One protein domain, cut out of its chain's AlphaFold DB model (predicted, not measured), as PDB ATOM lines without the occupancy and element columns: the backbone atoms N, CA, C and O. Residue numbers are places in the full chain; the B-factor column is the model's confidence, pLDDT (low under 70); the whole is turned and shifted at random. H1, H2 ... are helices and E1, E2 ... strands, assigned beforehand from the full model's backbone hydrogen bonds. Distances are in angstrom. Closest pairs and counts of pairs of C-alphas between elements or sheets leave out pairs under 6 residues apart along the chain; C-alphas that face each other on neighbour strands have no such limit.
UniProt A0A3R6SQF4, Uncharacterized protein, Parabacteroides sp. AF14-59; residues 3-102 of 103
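This is residues 3 to 102 of the 103 residues of an uncharacterized protein of Parabacteroides sp. AF14-59 (UniProt A0A3R6SQF4). A strongly twisted sheet of four strands has a helical hairpin, H1 and H2, over one face, with the two helices splayed and only loosely joined to each other. The link between the helices lies at one end of the long axis and the link between E3 and E4 at the other, while the small helix H3 grazes the sheet. The 100 printed residues hold, in order, E1, H1, H2, H3, E2, E3 and E4; the sheet is mixed, in the order E1, E4, E3, E2, and the class is mixed, helices and strands. The whole is compact by its radius of gyration of the C-alphas, 14.5 A, yet elongated, spanning 48 by 27 by 21 A.

Strand E1, residues 3 to 5, is an edge strand and the parallel neighbour of E4, residues 89 to 98; N 4 and O 91 are 2.8 A apart, within hydrogen-bond range. E4 bends by 51 degrees at residue 95. E2, residues 68 to 72, and E3, residues 75 to 83, form with E4 a meander, each strand the antiparallel neighbour of the one before. Within hydrogen-bond range are N 70 and O 77 at 2.9 A in the hairpin E2 and E3, and N 82 and O 90 at 2.9 A in the hairpin E3 and E4. H1, residues 7 to 23, is on the sheet over E4, at a height over the sheet of 9.4 A, and runs along the strands at 21 degrees to E4 on the local plane; the closest C-alphas, of Val 9 and Asp 95, are 5.5 A apart. H2, residues 29 to 46, is on the same face as H1, in two layers, helix on sheet; its closest C-alpha pair with E1 is Val 3 and Glu 44, 5.8 A. H1 and H2 only just touch, with 3 pairs of C-alphas within 8 A, through residues 29 to 36 of H2 alone; the closest are Tyr 17 and Ile 32, 6.9 A. They run opposite ways at a shallow tilt of 30 degrees. H3, residues 60 to 64, only grazes the sheet with residues 61 to 63 and is apart from H1 and H2. In H1, H2 and H3 every O i to N i+4 pair is within hydrogen-bond range.

E1 begins at C-alpha 3 (-32.579, -34.314, -33.303). H1 is 24.7 A long, H2 25.8 A, E2 13.3 A, E3 25.9 A and E4 27.1 A, from first to last C-alpha. E4 ends at C-alpha 98 (-33.018, -51.167, -44.147).

The two C-alphas farthest apart, of Ile 25 and Asp 86, are 50.0 A from each other. The link from H2 to H3, residues 47 to 59, is long; the others are tight. The printed part has no cut, and no printed residue is under 70 in pLDDT.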
ATOM      1  N   VAL A   3     -32.474 -33.452 -32.125       97.56
ATOM      2  CA  VAL A   3     -32.579 -34.314 -33.303       97.56
ATOM      3  C   VAL A   3     -33.913 -34.062 -33.992       97.56
ATOM      4  O   VAL A   3     -34.974 -34.181 -33.388       97.56
ATOM      5  N   TYR A   4     -33.852 -33.725 -35.275       97.44
ATOM      6  CA  TYR A   4     -35.012 -33.522 -36.132       97.44
ATOM      7  C   TYR A   4     -35.055 -34.611 -37.190       97.44
ATOM      8  O   TYR A   4     -34.055 -34.886 -37.848       97.44
ATOM      9  N   ILE A   5     -36.217 -35.221 -37.367       97.44
ATOM     10  CA  ILE A   5     -36.404 -36.329 -38.297       97.44
ATOM     11  C   ILE A   5     -37.289 -35.835 -39.438       97.44
ATOM     12  O   ILE A   5     -38.380 -35.308 -39.205       97.44
ATOM     13  N   ASP A   6     -36.814 -35.959 -40.677       97.06
ATOM     14  CA  ASP A   6     -37.612 -35.575 -41.836       97.06
ATOM     15  C   ASP A   6     -38.858 -36.471 -41.954       97.06
ATOM     16  O   ASP A   6     -38.830 -37.675 -41.695       97.06
ATOM     17  N   LYS A   7     -39.983 -35.892 -42.387       95.62
ATOM     18  CA  LYS A   7     -41.260 -36.618 -42.520       95.62
ATOM     19  C   LYS A   7     -41.145 -37.863 -43.411       95.62
ATOM     20  O   LYS A   7     -41.798 -38.866 -43.145       95.62
ATOM     21  N   SER A   8     -40.302 -37.806 -44.441       95.38
ATOM     22  CA  SER A   8     -40.002 -38.939 -45.324       95.38
ATOM     23  C   SER A   8     -39.413 -40.132 -44.572       95.38
ATOM     24  O   SER A   8     -39.745 -41.268 -44.896       95.38
ATOM     25  N   VAL A   9     -38.582 -39.890 -43.557       96.19
ATOM     26  CA  VAL A   9     -37.975 -40.934 -42.721       96.19
ATOM     27  C   VAL A   9     -39.054 -41.655 -41.922       96.19
ATOM     28  O   VAL A   9     -39.114 -42.881 -41.941       96.19
ATOM     29  N   HIS A  10     -39.957 -40.894 -41.292       94.12
ATOM     30  CA  HIS A  10     -41.107 -41.454 -40.583       94.12
ATOM     31  C   HIS A  10     -41.958 -42.339 -41.502       94.12
ATOM     32  O   HIS A  10     -42.249 -43.479 -41.150       94.12
ATOM     33  N   SER A  11     -42.303 -41.846 -42.698       94.12
ATOM     34  CA  SER A  11     -43.067 -42.619 -43.685       94.12
ATOM     35  C   SER A  11     -42.353 -43.909 -44.087       94.12
ATOM     36  O   SER A  11     -42.964 -44.966 -44.040       94.12
ATOM     37  N   LYS A  12     -41.048 -43.858 -44.385       94.50
ATOM     38  CA  LYS A  12     -40.271 -45.048 -44.768       94.50
ATOM     39  C   LYS A  12     -40.226 -46.118 -43.671       94.50
ATOM     40  O   LYS A  12     -40.310 -47.303 -43.984       94.50
ATOM     41  N   ILE A  13     -40.095 -45.719 -42.403       92.56
ATOM     42  CA  ILE A  13     -40.124 -46.655 -41.266       92.56
ATOM     43  C   ILE A  13     -41.495 -47.330 -41.179       92.56
ATOM     44  O   ILE A  13     -41.567 -48.556 -41.087       92.56
ATOM     45  N   THR A  14     -42.574 -46.547 -41.231       90.69
ATOM     46  CA  THR A  14     -43.942 -47.076 -41.165       90.69
ATOM     47  C   THR A  14     -44.235 -48.008 -42.337       90.69
ATOM     48  O   THR A  14     -44.649 -49.142 -42.109       90.69
ATOM     49  N   ASP A  15     -43.937 -47.589 -43.571       91.38
ATOM     50  CA  ASP A  15     -44.167 -48.381 -44.784       91.38
ATOM     51  C   ASP A  15     -43.447 -49.737 -44.720       91.38
ATOM     52  O   ASP A  15     -44.012 -50.771 -45.089       91.38
ATOM     53  N   PHE A  16     -42.210 -49.756 -44.208       90.12
ATOM     54  CA  PHE A  16     -41.446 -50.988 -44.018       90.12
ATOM     55  C   PHE A  16     -42.141 -51.945 -43.043       90.12
ATOM     56  O   PHE A  16     -42.320 -53.125 -43.357       90.12
ATOM     57  N   TYR A  17     -42.557 -51.457 -41.874       88.56
ATOM     58  CA  TYR A  17     -43.180 -52.311 -40.864       88.56
ATOM     59  C   TYR A  17     -44.601 -52.738 -41.236       88.56
ATOM     60  O   TYR A  17     -44.961 -53.891 -40.996       88.56
ATOM     61  N   GLU A  18     -45.381 -51.888 -41.904       88.50
ATOM     62  CA  GLU A  18     -46.678 -52.280 -42.463       88.50
ATOM     63  C   GLU A  18     -46.529 -53.391 -43.511       88.50
ATOM     64  O   GLU A  18     -47.307 -54.352 -43.530       88.50
ATOM     65  N   ALA A  19     -45.520 -53.294 -44.381       88.50
ATOM     66  CA  ALA A  19     -45.208 -54.354 -45.333       88.50
ATOM     67  C   ALA A  19     -44.749 -55.636 -44.619       88.50
ATOM     68  O   ALA A  19     -45.158 -56.732 -45.010       88.50
ATOM     69  N   ALA A  20     -43.949 -55.528 -43.556       85.75
ATOM     70  CA  ALA A  20     -43.517 -56.678 -42.766       85.75
ATOM     71  C   ALA A  20     -44.705 -57.399 -42.101       85.75
ATOM     72  O   ALA A  20     -44.795 -58.622 -42.200       85.75
ATOM     73  N   MET A  21     -45.660 -56.669 -41.512       87.31
ATOM     74  CA  MET A  21     -46.885 -57.247 -40.926       87.31
ATOM     75  C   MET A  21     -47.712 -58.018 -41.946       87.31
ATOM     76  O   MET A  21     -48.188 -59.114 -41.663       87.31
ATOM     77  N   LYS A  22     -47.869 -57.461 -43.152       86.50
ATOM     78  CA  LYS A  22     -48.628 -58.111 -44.231       86.50
ATOM     79  C   LYS A  22     -47.990 -59.429 -44.673       86.50
ATOM     80  O   LYS A  22     -48.708 -60.344 -45.064       86.50
ATOM     81  N   ASN A  23     -46.662 -59.528 -44.609       84.31
ATOM     82  CA  ASN A  23     -45.912 -60.690 -45.088       84.31
ATOM     83  C   ASN A  23     -45.616 -61.737 -44.000       84.31
ATOM     84  O   ASN A  23     -45.330 -62.887 -44.329       84.31
ATOM     85  N   HIS A  24     -45.699 -61.377 -42.716       82.75
ATOM     86  CA  HIS A  24     -45.375 -62.271 -41.606       82.75
ATOM     87  C   HIS A  24     -46.500 -62.297 -40.570       82.75
ATOM     88  O   HIS A  24     -46.552 -61.469 -39.667       82.75
ATOM     89  N   ILE A  25     -47.360 -63.317 -40.652       70.69
ATOM     90  CA  ILE A  25     -48.559 -63.470 -39.805       70.69
ATOM     91  C   ILE A  25     -48.276 -63.549 -38.293       70.69
ATOM     92  O   ILE A  25     -49.180 -63.380 -37.481       70.69
ATOM     93  N   THR A  26     -47.030 -63.821 -37.900       79.12
ATOM     94  CA  THR A  26     -46.598 -63.884 -36.497       79.12
ATOM     95  C   THR A  26     -46.125 -62.541 -35.941       79.12
ATOM     96  O   THR A  26     -45.876 -62.456 -34.743       79.12
ATOM     97  N   LEU A  27     -45.948 -61.512 -36.781       81.94
ATOM     98  CA  LEU A  27     -45.637 -60.159 -36.324       81.94
ATOM     99  C   LEU A  27     -46.929 -59.477 -35.880       81.94
ATOM    100  O   LEU A  27     -47.779 -59.140 -36.701       81.94
ATOM    101  N   ASP A  28     -47.061 -59.261 -34.577       86.12
ATOM    102  CA  ASP A  28     -48.154 -58.481 -34.018       86.12
ATOM    103  C   ASP A  28     -47.798 -56.987 -33.931       86.12
ATOM    104  O   ASP A  28     -46.633 -56.584 -33.837       86.12
ATOM    105  N   GLU A  29     -48.837 -56.155 -33.929       88.06
ATOM    106  CA  GLU A  29     -48.725 -54.695 -33.885       88.06
ATOM    107  C   GLU A  29     -47.982 -54.193 -32.633       88.06
ATOM    108  O   GLU A  29     -47.222 -53.226 -32.701       88.06
ATOM    109  N   THR A  30     -48.131 -54.871 -31.488       91.06
ATOM    110  CA  THR A  30     -47.482 -54.455 -30.235       91.06
ATOM    111  C   THR A  30     -45.971 -54.620 -30.333       91.06
ATOM    112  O   THR A  30     -45.220 -53.734 -29.917       91.06
ATOM    113  N   THR A  31     -45.512 -55.736 -30.897       89.38
ATOM    114  CA  THR A  31     -44.084 -55.987 -31.120       89.38
ATOM    115  C   THR A  31     -43.467 -54.937 -32.044       89.38
ATOM    116  O   THR A  31     -42.387 -54.416 -31.753       89.38
ATOM    117  N   ILE A  32     -44.167 -54.560 -33.112       90.12
ATOM    118  CA  ILE A  32     -43.693 -53.536 -34.053       90.12
ATOM    119  C   ILE A  32     -43.668 -52.153 -33.425       90.12
ATOM    120  O   ILE A  32     -42.649 -51.471 -33.523       90.12
ATOM    121  N   ASN A  33     -44.723 -51.765 -32.713       91.06
ATOM    122  CA  ASN A  33     -44.761 -50.484 -32.016       91.06
ATOM    123  C   ASN A  33     -43.602 -50.359 -31.020       91.06
ATOM    124  O   ASN A  33     -42.933 -49.331 -30.983       91.06
ATOM    125  N   ARG A  34     -43.272 -51.432 -30.286       92.50
ATOM    126  CA  ARG A  34     -42.086 -51.452 -29.410       92.50
ATOM    127  C   ARG A  34     -40.780 -51.268 -30.183       92.50
ATOM    128  O   ARG A  34     -39.904 -50.548 -29.706       92.50
ATOM    129  N   LYS A  35     -40.628 -51.900 -31.353       91.69
ATOM    130  CA  LYS A  35     -39.424 -51.739 -32.188       91.69
ATOM    131  C   LYS A  35     -39.309 -50.305 -32.717       91.69
ATOM    132  O   LYS A  35     -38.245 -49.703 -32.610       91.69
ATOM    133  N   ILE A  36     -40.411 -49.728 -33.189       92.94
ATOM    134  CA  ILE A  36     -40.482 -48.336 -33.647       92.94
ATOM    135  C   ILE A  36     -40.141 -47.357 -32.510       92.94
ATOM    136  O   ILE A  36     -39.329 -46.457 -32.717       92.94
ATOM    137  N   CYS A  37     -40.684 -47.547 -31.302       95.06
ATOM    138  CA  CYS A  37     -40.334 -46.725 -30.139       95.06
ATOM    139  C   CYS A  37     -38.827 -46.759 -29.849       95.06
ATOM    140  O   CYS A  37     -38.208 -45.703 -29.754       95.06
ATOM    141  N   ARG A  38     -38.219 -47.953 -29.808       96.06
ATOM    142  CA  ARG A  38     -36.770 -48.110 -29.583       96.06
ATOM    143  C   ARG A  38     -35.926 -47.417 -30.653       96.06
ATOM    144  O   ARG A  38     -34.876 -46.869 -30.334       96.06
ATOM    145  N   ILE A  39     -36.375 -47.429 -31.910       96.06
ATOM    146  CA  ILE A  39     -35.715 -46.695 -32.998       96.06
ATOM    147  C   ILE A  39     -35.740 -45.189 -32.718       96.06
ATOM    148  O   ILE A  39     -34.698 -44.547 -32.803       96.06
ATOM    149  N   TYR A  40     -36.891 -44.619 -32.353       96.25
ATOM    150  CA  TYR A  40     -36.975 -43.184 -32.058       96.25
ATOM    151  C   TYR A  40     -36.169 -42.783 -30.823       96.25
ATOM    152  O   TYR A  40     -35.477 -41.771 -30.873       96.25
ATOM    153  N   GLU A  41     -36.177 -43.595 -29.765       97.25
ATOM    154  CA  GLU A  41     -35.319 -43.396 -28.588       97.25
ATOM    155  C   GLU A  41     -33.828 -43.402 -28.971       97.25
ATOM    156  O   GLU A  41     -33.046 -42.569 -28.510       97.25
ATOM    157  N   ALA A  42     -33.421 -44.309 -29.865       97.06
ATOM    158  CA  ALA A  42     -32.052 -44.372 -30.363       97.06
ATOM    159  C   ALA A  42     -31.684 -43.157 -31.230       97.06
ATOM    160  O   ALA A  42     -30.562 -42.654 -31.138       97.06
ATOM    161  N   LEU A  43     -32.615 -42.671 -32.057       97.00
ATOM    162  CA  LEU A  43     -32.427 -41.453 -32.845       97.00
ATOM    163  C   LEU A  43     -32.354 -40.214 -31.960       97.00
ATOM    164  O   LEU A  43     -31.541 -39.346 -32.233       97.00
ATOM    165  N   GLU A  44     -33.132 -40.126 -30.886       96.75
ATOM    166  CA  GLU A  44     -33.010 -39.037 -29.914       96.75
ATOM    167  C   GLU A  44     -31.634 -39.069 -29.228       96.75
ATOM    168  O   GLU A  44     -30.929 -38.057 -29.165       96.75
ATOM    169  N   ALA A  45     -31.186 -40.258 -28.809       96.81
ATOM    170  CA  ALA A  45     -29.882 -40.447 -28.184       96.81
ATOM    171  C   ALA A  45     -28.701 -40.094 -29.110       96.81
ATOM    172  O   ALA A  45     -27.658 -39.664 -28.606       96.81
ATOM    173  N   LEU A  46     -28.859 -40.206 -30.438       97.19
ATOM    174  CA  LEU A  46     -27.853 -39.811 -31.438       97.19
ATOM    175  C   LEU A  46     -27.342 -38.385 -31.214       97.19
ATOM    176  O   LEU A  46     -26.156 -38.111 -31.411       97.19
ATOM    177  N   GLY A  47     -28.205 -37.484 -30.745       96.38
ATOM    178  CA  GLY A  47     -27.864 -36.094 -30.455       96.38
ATOM    179  C   GLY A  47     -26.704 -35.907 -29.468       96.38
ATOM    180  O   GLY A  47     -26.090 -34.835 -29.453       96.38
ATOM    181  N   ASN A  48     -26.377 -36.927 -28.671       96.88
ATOM    182  CA  ASN A  48     -25.275 -36.906 -27.706       96.88
ATOM    183  C   ASN A  48     -23.915 -37.235 -28.332       96.88
ATOM    184  O   ASN A  48     -22.880 -36.841 -27.800       96.88
ATOM    185  N   TYR A  49     -23.903 -37.956 -29.453       95.69
ATOM    186  CA  TYR A  49     -22.681 -38.529 -30.016       95.69
ATOM    187  C   TYR A  49     -22.610 -38.427 -31.548       95.69
ATOM    188  O   TYR A  49     -21.758 -39.045 -32.174       95.69
ATOM    189  N   ALA A  50     -23.426 -37.583 -32.179       95.62
ATOM    190  CA  ALA A  50     -23.516 -37.464 -33.638       95.62
ATOM    191  C   ALA A  50     -22.191 -37.140 -34.363       95.62
ATOM    192  O   ALA A  50     -22.070 -37.381 -35.560       95.62
ATOM    193  N   TYR A  51     -21.178 -36.599 -33.685       96.19
ATOM    194  CA  TYR A  51     -19.881 -36.324 -34.312       96.19
ATOM    195  C   TYR A  51     -19.004 -37.567 -34.513       96.19
ATOM    196  O   TYR A  51     -18.092 -37.520 -35.341       96.19
ATOM    197  N   ILE A  52     -19.265 -38.660 -33.785       96.12
ATOM    198  CA  ILE A  52     -18.392 -39.843 -33.789       96.12
ATOM    199  C   ILE A  52     -18.591 -40.722 -35.026       96.12
ATOM    200  O   ILE A  52     -17.675 -41.444 -35.408       96.12
ATOM    201  N   TYR A  53     -19.770 -40.674 -35.653       96.44
ATOM    202  CA  TYR A  53     -20.057 -41.518 -36.809       96.44
ATOM    203  C   TYR A  53     -19.453 -40.959 -38.088       96.44
ATOM    204  O   TYR A  53     -19.408 -39.747 -38.305       96.44
ATOM    205  N   SER A  54     -18.999 -41.863 -38.949       95.81
ATOM    206  CA  SER A  54     -18.396 -41.523 -40.231       95.81
ATOM    207  C   SER A  54     -19.419 -41.025 -41.248       95.81
ATOM    208  O   SER A  54     -20.623 -41.238 -41.115       95.81
ATOM    209  N   LEU A  55     -18.906 -40.396 -42.306       97.31
ATOM    210  CA  LEU A  55     -19.653 -40.211 -43.547       97.31
ATOM    211  C   LEU A  55     -20.086 -41.568 -44.119       97.31
ATOM    212  O   LEU A  55     -19.373 -42.562 -43.935       97.31
ATOM    213  N   ALA A  56     -21.229 -41.576 -44.800       96.06
ATOM    214  CA  ALA A  56     -21.743 -42.702 -45.562       96.06
ATOM    215  C   ALA A  56     -20.729 -43.123 -46.632       96.06
ATOM    216  O   ALA A  56     -19.975 -42.299 -47.154       96.06
ATOM    217  N   ARG A  57     -20.678 -44.426 -46.923       93.56
ATOM    218  CA  ARG A  57     -19.657 -45.006 -47.820       93.56
ATOM    219  C   ARG A  57     -20.191 -45.956 -48.879       93.56
ATOM    220  O   ARG A  57     -19.417 -46.341 -49.748       93.56
ATOM    221  N   LEU A  58     -21.455 -46.365 -48.782       90.88
ATOM    222  CA  LEU A  58     -22.047 -47.334 -49.706       90.88
ATOM    223  C   LEU A  58     -23.091 -46.663 -50.597       90.88
ATOM    224  O   LEU A  58     -22.900 -46.596 -51.805       90.88
ATOM    225  N   ASN A  59     -24.119 -46.054 -50.002       93.56
ATOM    226  CA  ASN A  59     -25.166 -45.401 -50.780       93.56
ATOM    227  C   ASN A  59     -24.665 -44.127 -51.472       93.56
ATOM    228  O   ASN A  59     -24.366 -43.132 -50.811       93.56
ATOM    229  N   GLN A  60     -24.625 -44.154 -52.808       93.50
ATOM    230  CA  GLN A  60     -24.087 -43.064 -53.626       93.50
ATOM    231  C   GLN A  60     -24.790 -41.722 -53.383       93.50
ATOM    232  O   GLN A  60     -24.116 -40.706 -53.264       93.50
ATOM    233  N   ASP A  61     -26.118 -41.706 -53.232       95.31
ATOM    234  CA  ASP A  61     -26.864 -40.468 -52.964       95.31
ATOM    235  C   ASP A  61     -26.480 -39.863 -51.604       95.31
ATOM    236  O   ASP A  61     -26.371 -38.645 -51.460       95.31
ATOM    237  N   TRP A  62     -26.224 -40.710 -50.605       96.94
ATOM    238  CA  TRP A  62     -25.787 -40.263 -49.282       96.94
ATOM    239  C   TRP A  62     -24.329 -39.800 -49.280       96.94
ATOM    240  O   TRP A  62     -23.996 -38.850 -48.572       96.94
ATOM    241  N   ILE A  63     -23.473 -40.446 -50.079       96.56
ATOM    242  CA  ILE A  63     -22.081 -40.031 -50.294       96.56
ATOM    243  C   ILE A  63     -22.049 -38.649 -50.949       96.56
ATOM    244  O   ILE A  63     -21.386 -37.752 -50.434       96.56
ATOM    245  N   ASP A  64     -22.802 -38.458 -52.035       97.06
ATOM    246  CA  ASP A  64     -22.832 -37.209 -52.806       97.06
ATOM    247  C   ASP A  64     -23.339 -36.024 -51.972       97.06
ATOM    248  O   ASP A  64     -22.947 -34.878 -52.193       97.06
ATOM    249  N   LYS A  65     -24.199 -36.296 -50.984       96.81
ATOM    250  CA  LYS A  65     -24.728 -35.303 -50.039       96.81
ATOM    251  C   LYS A  65     -23.885 -35.138 -48.776       96.81
ATOM    252  O   LYS A  65     -24.269 -34.365 -47.899       96.81
ATOM    253  N   GLU A  66     -22.772 -35.860 -48.659       96.69
ATOM    254  CA  GLU A  66     -21.892 -35.863 -47.485       96.69
ATOM    255  C   GLU A  66     -22.652 -36.151 -46.180       96.69
ATOM    256  O   GLU A  66     -22.454 -35.515 -45.136       96.69
ATOM    257  N   TYR A  67     -23.576 -37.107 -46.239       98.06
ATOM    258  CA  TYR A  67     -24.318 -37.540 -45.068       98.06
ATOM    259  C   TYR A  67     -23.441 -38.393 -44.162       98.06
ATOM    260  O   TYR A  67     -22.630 -39.198 -44.614       98.06
ATOM    261  N   ARG A  68     -23.620 -38.222 -42.855       98.06
ATOM    262  CA  ARG A  68     -23.138 -39.161 -41.847       98.06
ATOM    263  C   ARG A  68     -24.103 -40.322 -41.729       98.06
ATOM    264  O   ARG A  68     -25.300 -40.171 -41.959       98.06
ATOM    265  N   GLU A  69     -23.558 -41.466 -41.357       97.38
ATOM    266  CA  GLU A  69     -24.292 -42.717 -41.289       97.38
ATOM    267  C   GLU A  69     -24.360 -43.219 -39.850       97.38
ATOM    268  O   GLU A  69     -23.339 -43.490 -39.220       97.38
ATOM    269  N   TYR A  70     -25.579 -43.366 -39.343       97.31
ATOM    270  CA  TYR A  70     -25.852 -44.015 -38.069       97.31
ATOM    271  C   TYR A  70     -26.569 -45.336 -38.320       97.31
ATOM    272  O   TYR A  70     -27.580 -45.371 -39.014       97.31
ATOM    273  N   ILE A  71     -26.052 -46.422 -37.752       95.50
ATOM    274  CA  ILE A  71     -26.642 -47.753 -37.880       95.50
ATOM    275  C   ILE A  71     -27.212 -48.143 -36.525       95.50
ATOM    276  O   ILE A  71     -26.488 -48.171 -35.527       95.50
ATOM    277  N   PHE A  72     -28.499 -48.463 -36.499       95.81
ATOM    278  CA  PHE A  72     -29.168 -49.006 -35.327       95.81
ATOM    279  C   PHE A  72     -29.940 -50.257 -35.729       95.81
ATOM    280  O   PHE A  72     -30.823 -50.203 -36.583       95.81
ATOM    281  N   GLU A  73     -29.589 -51.381 -35.105       92.31
ATOM    282  CA  GLU A  73     -30.084 -52.707 -35.483       92.31
ATOM    283  C   GLU A  73     -29.851 -52.996 -36.980       92.31
ATOM    284  O   GLU A  73     -28.707 -53.047 -37.428       92.31
ATOM    285  N   ASP A  74     -30.924 -53.200 -37.735       90.75
ATOM    286  CA  ASP A  74     -30.973 -53.528 -39.159       90.75
ATOM    287  C   ASP A  74     -31.298 -52.308 -40.038       90.75
ATOM    288  O   ASP A  74     -31.742 -52.449 -41.181       90.75
ATOM    289  N   ILE A  75     -31.106 -51.095 -39.511       94.69
ATOM    290  CA  ILE A  75     -31.504 -49.852 -40.167       94.69
ATOM    291  C   ILE A  75     -30.351 -48.846 -40.187       94.69
ATOM    292  O   ILE A  75     -29.732 -48.538 -39.169       94.69
ATOM    293  N   HIS A  76     -30.108 -48.303 -41.374       96.81
ATOM    294  CA  HIS A  76     -29.155 -47.240 -41.643       96.81
ATOM    295  C   HIS A  76     -29.897 -45.910 -41.733       96.81
ATOM    296  O   HIS A  76     -30.905 -45.804 -42.433       96.81
ATOM    297  N   PHE A  77     -29.373 -44.892 -41.065       97.69
ATOM    298  CA  PHE A  77     -29.897 -43.534 -41.045       97.69
ATOM    299  C   PHE A  77     -28.855 -42.572 -41.591       97.69
ATOM    300  O   PHE A  77     -27.718 -42.536 -41.113       97.69
ATOM    301  N   ALA A  78     -29.267 -41.756 -42.552       98.06
ATOM    302  CA  ALA A  78     -28.441 -40.709 -43.125       98.06
ATOM    303  C   ALA A  78     -28.789 -39.374 -42.480       98.06
ATOM    304  O   ALA A  78     -29.961 -38.983 -42.427       98.06
ATOM    305  N   TYR A  79     -27.784 -38.663 -41.983       98.50
ATOM    306  CA  TYR A  79     -28.005 -37.418 -41.262       98.50
ATOM    307  C   TYR A  79     -26.888 -36.401 -41.464       98.50
ATOM    308  O   TYR A  79     -25.776 -36.726 -41.877       98.50
ATOM    309  N   GLN A  80     -27.178 -35.152 -41.111       98.12
ATOM    310  CA  GLN A  80     -26.191 -34.078 -41.035       98.12
ATOM    311  C   GLN A  80     -26.325 -33.287 -39.739       98.12
ATOM    312  O   GLN A  80     -27.358 -33.312 -39.068       98.12
ATOM    313  N   ILE A  81     -25.243 -32.599 -39.382       97.69
ATOM    314  CA  ILE A  81     -25.202 -31.686 -38.242       97.69
ATOM    315  C   ILE A  81     -25.221 -30.270 -38.796       97.69
ATOM    316  O   ILE A  81     -24.358 -29.909 -39.593       97.69
ATOM    317  N   TYR A  82     -26.187 -29.478 -38.353       96.75
ATOM    318  CA  TYR A  82     -26.348 -28.087 -38.751       96.75
ATOM    319  C   TYR A  82     -26.087 -27.176 -37.564       96.75
ATOM    320  O   TYR A  82     -26.436 -27.505 -36.429       96.75
ATOM    321  N   GLU A  83     -25.519 -26.010 -37.841       96.69
ATOM    322  CA  GLU A  83     -25.398 -24.924 -36.878       96.69
ATOM    323  C   GLU A  83     -26.429 -23.847 -37.224       96.69
ATOM    324  O   GLU A  83     -26.544 -23.419 -38.374       96.69
ATOM    325  N   ARG A  84     -27.242 -23.466 -36.241       94.25
ATOM    326  CA  ARG A  84     -28.229 -22.390 -36.364       94.25
ATOM    327  C   ARG A  84     -27.562 -21.029 -36.153       94.25
ATOM    328  O   ARG A  84     -26.447 -20.937 -35.655       94.25
ATOM    329  N   TYR A  85     -28.281 -19.956 -36.488       93.25
ATOM    330  CA  TYR A  85     -27.801 -18.575 -36.336       93.25
ATOM    331  C   TYR A  85     -27.391 -18.200 -34.903       93.25
ATOM    332  O   TYR A  85     -26.577 -17.302 -34.718       93.25
ATOM    333  N   ASP A  86     -27.955 -18.869 -33.899       94.94
ATOM    334  CA  ASP A  86     -27.655 -18.685 -32.476       94.94
ATOM    335  C   ASP A  86     -26.468 -19.544 -31.986       94.94
ATOM    336  O   ASP A  86     -26.173 -19.560 -30.793       94.94
ATOM    337  N   GLY A  87     -25.797 -20.272 -32.886       93.69
ATOM    338  CA  GLY A  87     -24.723 -21.215 -32.563       93.69
ATOM    339  C   GLY A  87     -25.220 -22.571 -32.054       93.69
ATOM    340  O   GLY A  87     -24.414 -23.464 -31.775       93.69
ATOM    341  N   THR A  88     -26.539 -22.770 -31.944       95.50
ATOM    342  CA  THR A  88     -27.109 -24.049 -31.517       95.50
ATOM    343  C   THR A  88     -26.906 -25.095 -32.605       95.50
ATOM    344  O   THR A  88     -27.252 -24.894 -33.772       95.50
ATOM    345  N   LYS A  89     -26.384 -26.256 -32.210       96.81
ATOM    346  CA  LYS A  89     -26.156 -27.382 -33.115       96.81
ATOM    347  C   LYS A  89     -27.297 -28.379 -33.050       96.81
ATOM    348  O   LYS A  89     -27.687 -28.818 -31.966       96.81
ATOM    349  N   ILE A  90     -27.786 -28.766 -34.219       97.44
ATOM    350  CA  ILE A  90     -28.864 -29.739 -34.379       97.44
ATOM    351  C   ILE A  90     -28.421 -30.883 -35.277       97.44
ATOM    352  O   ILE A  90     -27.595 -30.707 -36.172       97.44
ATOM    353  N   VAL A  91     -29.006 -32.048 -35.059       98.19
ATOM    354  CA  VAL A  91     -28.896 -33.202 -35.945       98.19
ATOM    355  C   VAL A  91     -30.168 -33.262 -36.772       98.19
ATOM    356  O   VAL A  91     -31.264 -33.133 -36.226       98.19
ATOM    357  N   ARG A  92     -30.044 -33.471 -38.079       98.06
ATOM    358  CA  ARG A  92     -31.196 -33.697 -38.947       98.06
ATOM    359  C   ARG A  92     -31.049 -35.010 -39.692       98.06
ATOM    360  O   ARG A  92     -30.086 -35.185 -40.436       98.06
ATOM    361  N   ILE A  93     -31.999 -35.913 -39.471       98.38
ATOM    362  CA  ILE A  93     -32.102 -37.194 -40.166       98.38
ATOM    363  C   ILE A  93     -32.846 -36.951 -41.471       98.38
ATOM    364  O   ILE A  93     -34.003 -36.530 -41.459       98.38
ATOM    365  N   HIS A  94     -32.165 -37.208 -42.578       98.00
ATOM    366  CA  HIS A  94     -32.661 -36.944 -43.922       98.00
ATOM    367  C   HIS A  94     -33.217 -38.187 -44.591       98.00
ATOM    368  O   HIS A  94     -34.171 -38.102 -45.368       98.00
ATOM    369  N   ASP A  95     -32.620 -39.340 -44.297       97.25
ATOM    370  CA  ASP A  95     -33.003 -40.574 -44.949       97.25
ATOM    371  C   ASP A  95     -32.802 -41.809 -44.071       97.25
ATOM    372  O   ASP A  95     -32.099 -41.780 -43.059       97.25
ATOM    373  N   VAL A  96     -33.449 -42.898 -44.474       96.31
ATOM    374  CA  VAL A  96     -33.391 -44.200 -43.821       96.31
ATOM    375  C   VAL A  96     -33.469 -45.323 -44.845       96.31
ATOM    376  O   VAL A  96     -34.219 -45.255 -45.824       96.31
ATOM    377  N   CYS A  97     -32.703 -46.381 -44.601       93.50
ATOM    378  CA  CYS A  97     -32.695 -47.586 -45.411       93.50
ATOM    379  C   CYS A  97     -32.507 -48.817 -44.524       93.50
ATOM    380  O   CYS A  97     -31.645 -48.838 -43.652       93.50
ATOM    381  N   HIS A  98     -33.279 -49.873 -44.771       91.38
ATOM    382  CA  HIS A  98     -33.018 -51.167 -44.147       91.38
ATOM    383  C   HIS A  98     -31.704 -51.753 -44.689       91.38
ATOM    384  O   HIS A  98     -31.441 -51.636 -45.888       91.38
ATOM    385  N   SER A  99     -30.909 -52.436 -43.862       90.12
ATOM    386  CA  SER A  99     -29.607 -53.002 -44.258       90.12
ATOM    387  C   SER A  99     -29.704 -53.942 -45.464       90.12
ATOM    388  O   SER A  99     -28.806 -53.977 -46.295       90.12
ATOM    389  N   LEU A 100     -30.821 -54.662 -45.619       84.19
ATOM    390  CA  LEU A 100     -31.078 -55.528 -46.788       84.19
ATOM    391  C   LEU A 100     -31.166 -54.774 -48.125       84.19
ATOM    392  O   LEU A 100     -30.945 -55.364 -49.182       84.19
ATOM    393  N   LEU A 101     -31.545 -53.498 -48.086       82.50
ATOM    394  CA  LEU A 101     -31.710 -52.650 -49.265       82.50
ATOM    395  C   LEU A 101     -30.547 -51.667 -49.430       82.50
ATOM    396  O   LEU A 101     -30.484 -50.975 -50.443       82.50
ATOM    397  N   TYR A 102     -29.644 -51.615 -48.451       82.31
ATOM    398  CA  TYR A 102     -28.538 -50.677 -48.426       82.31
ATOM    399  C   TYR A 102     -27.465 -51.103 -49.428       82.31
ATOM    400  O   TYR A 102     -26.866 -52.174 -49.305       82.31
TER     401      TYR A 102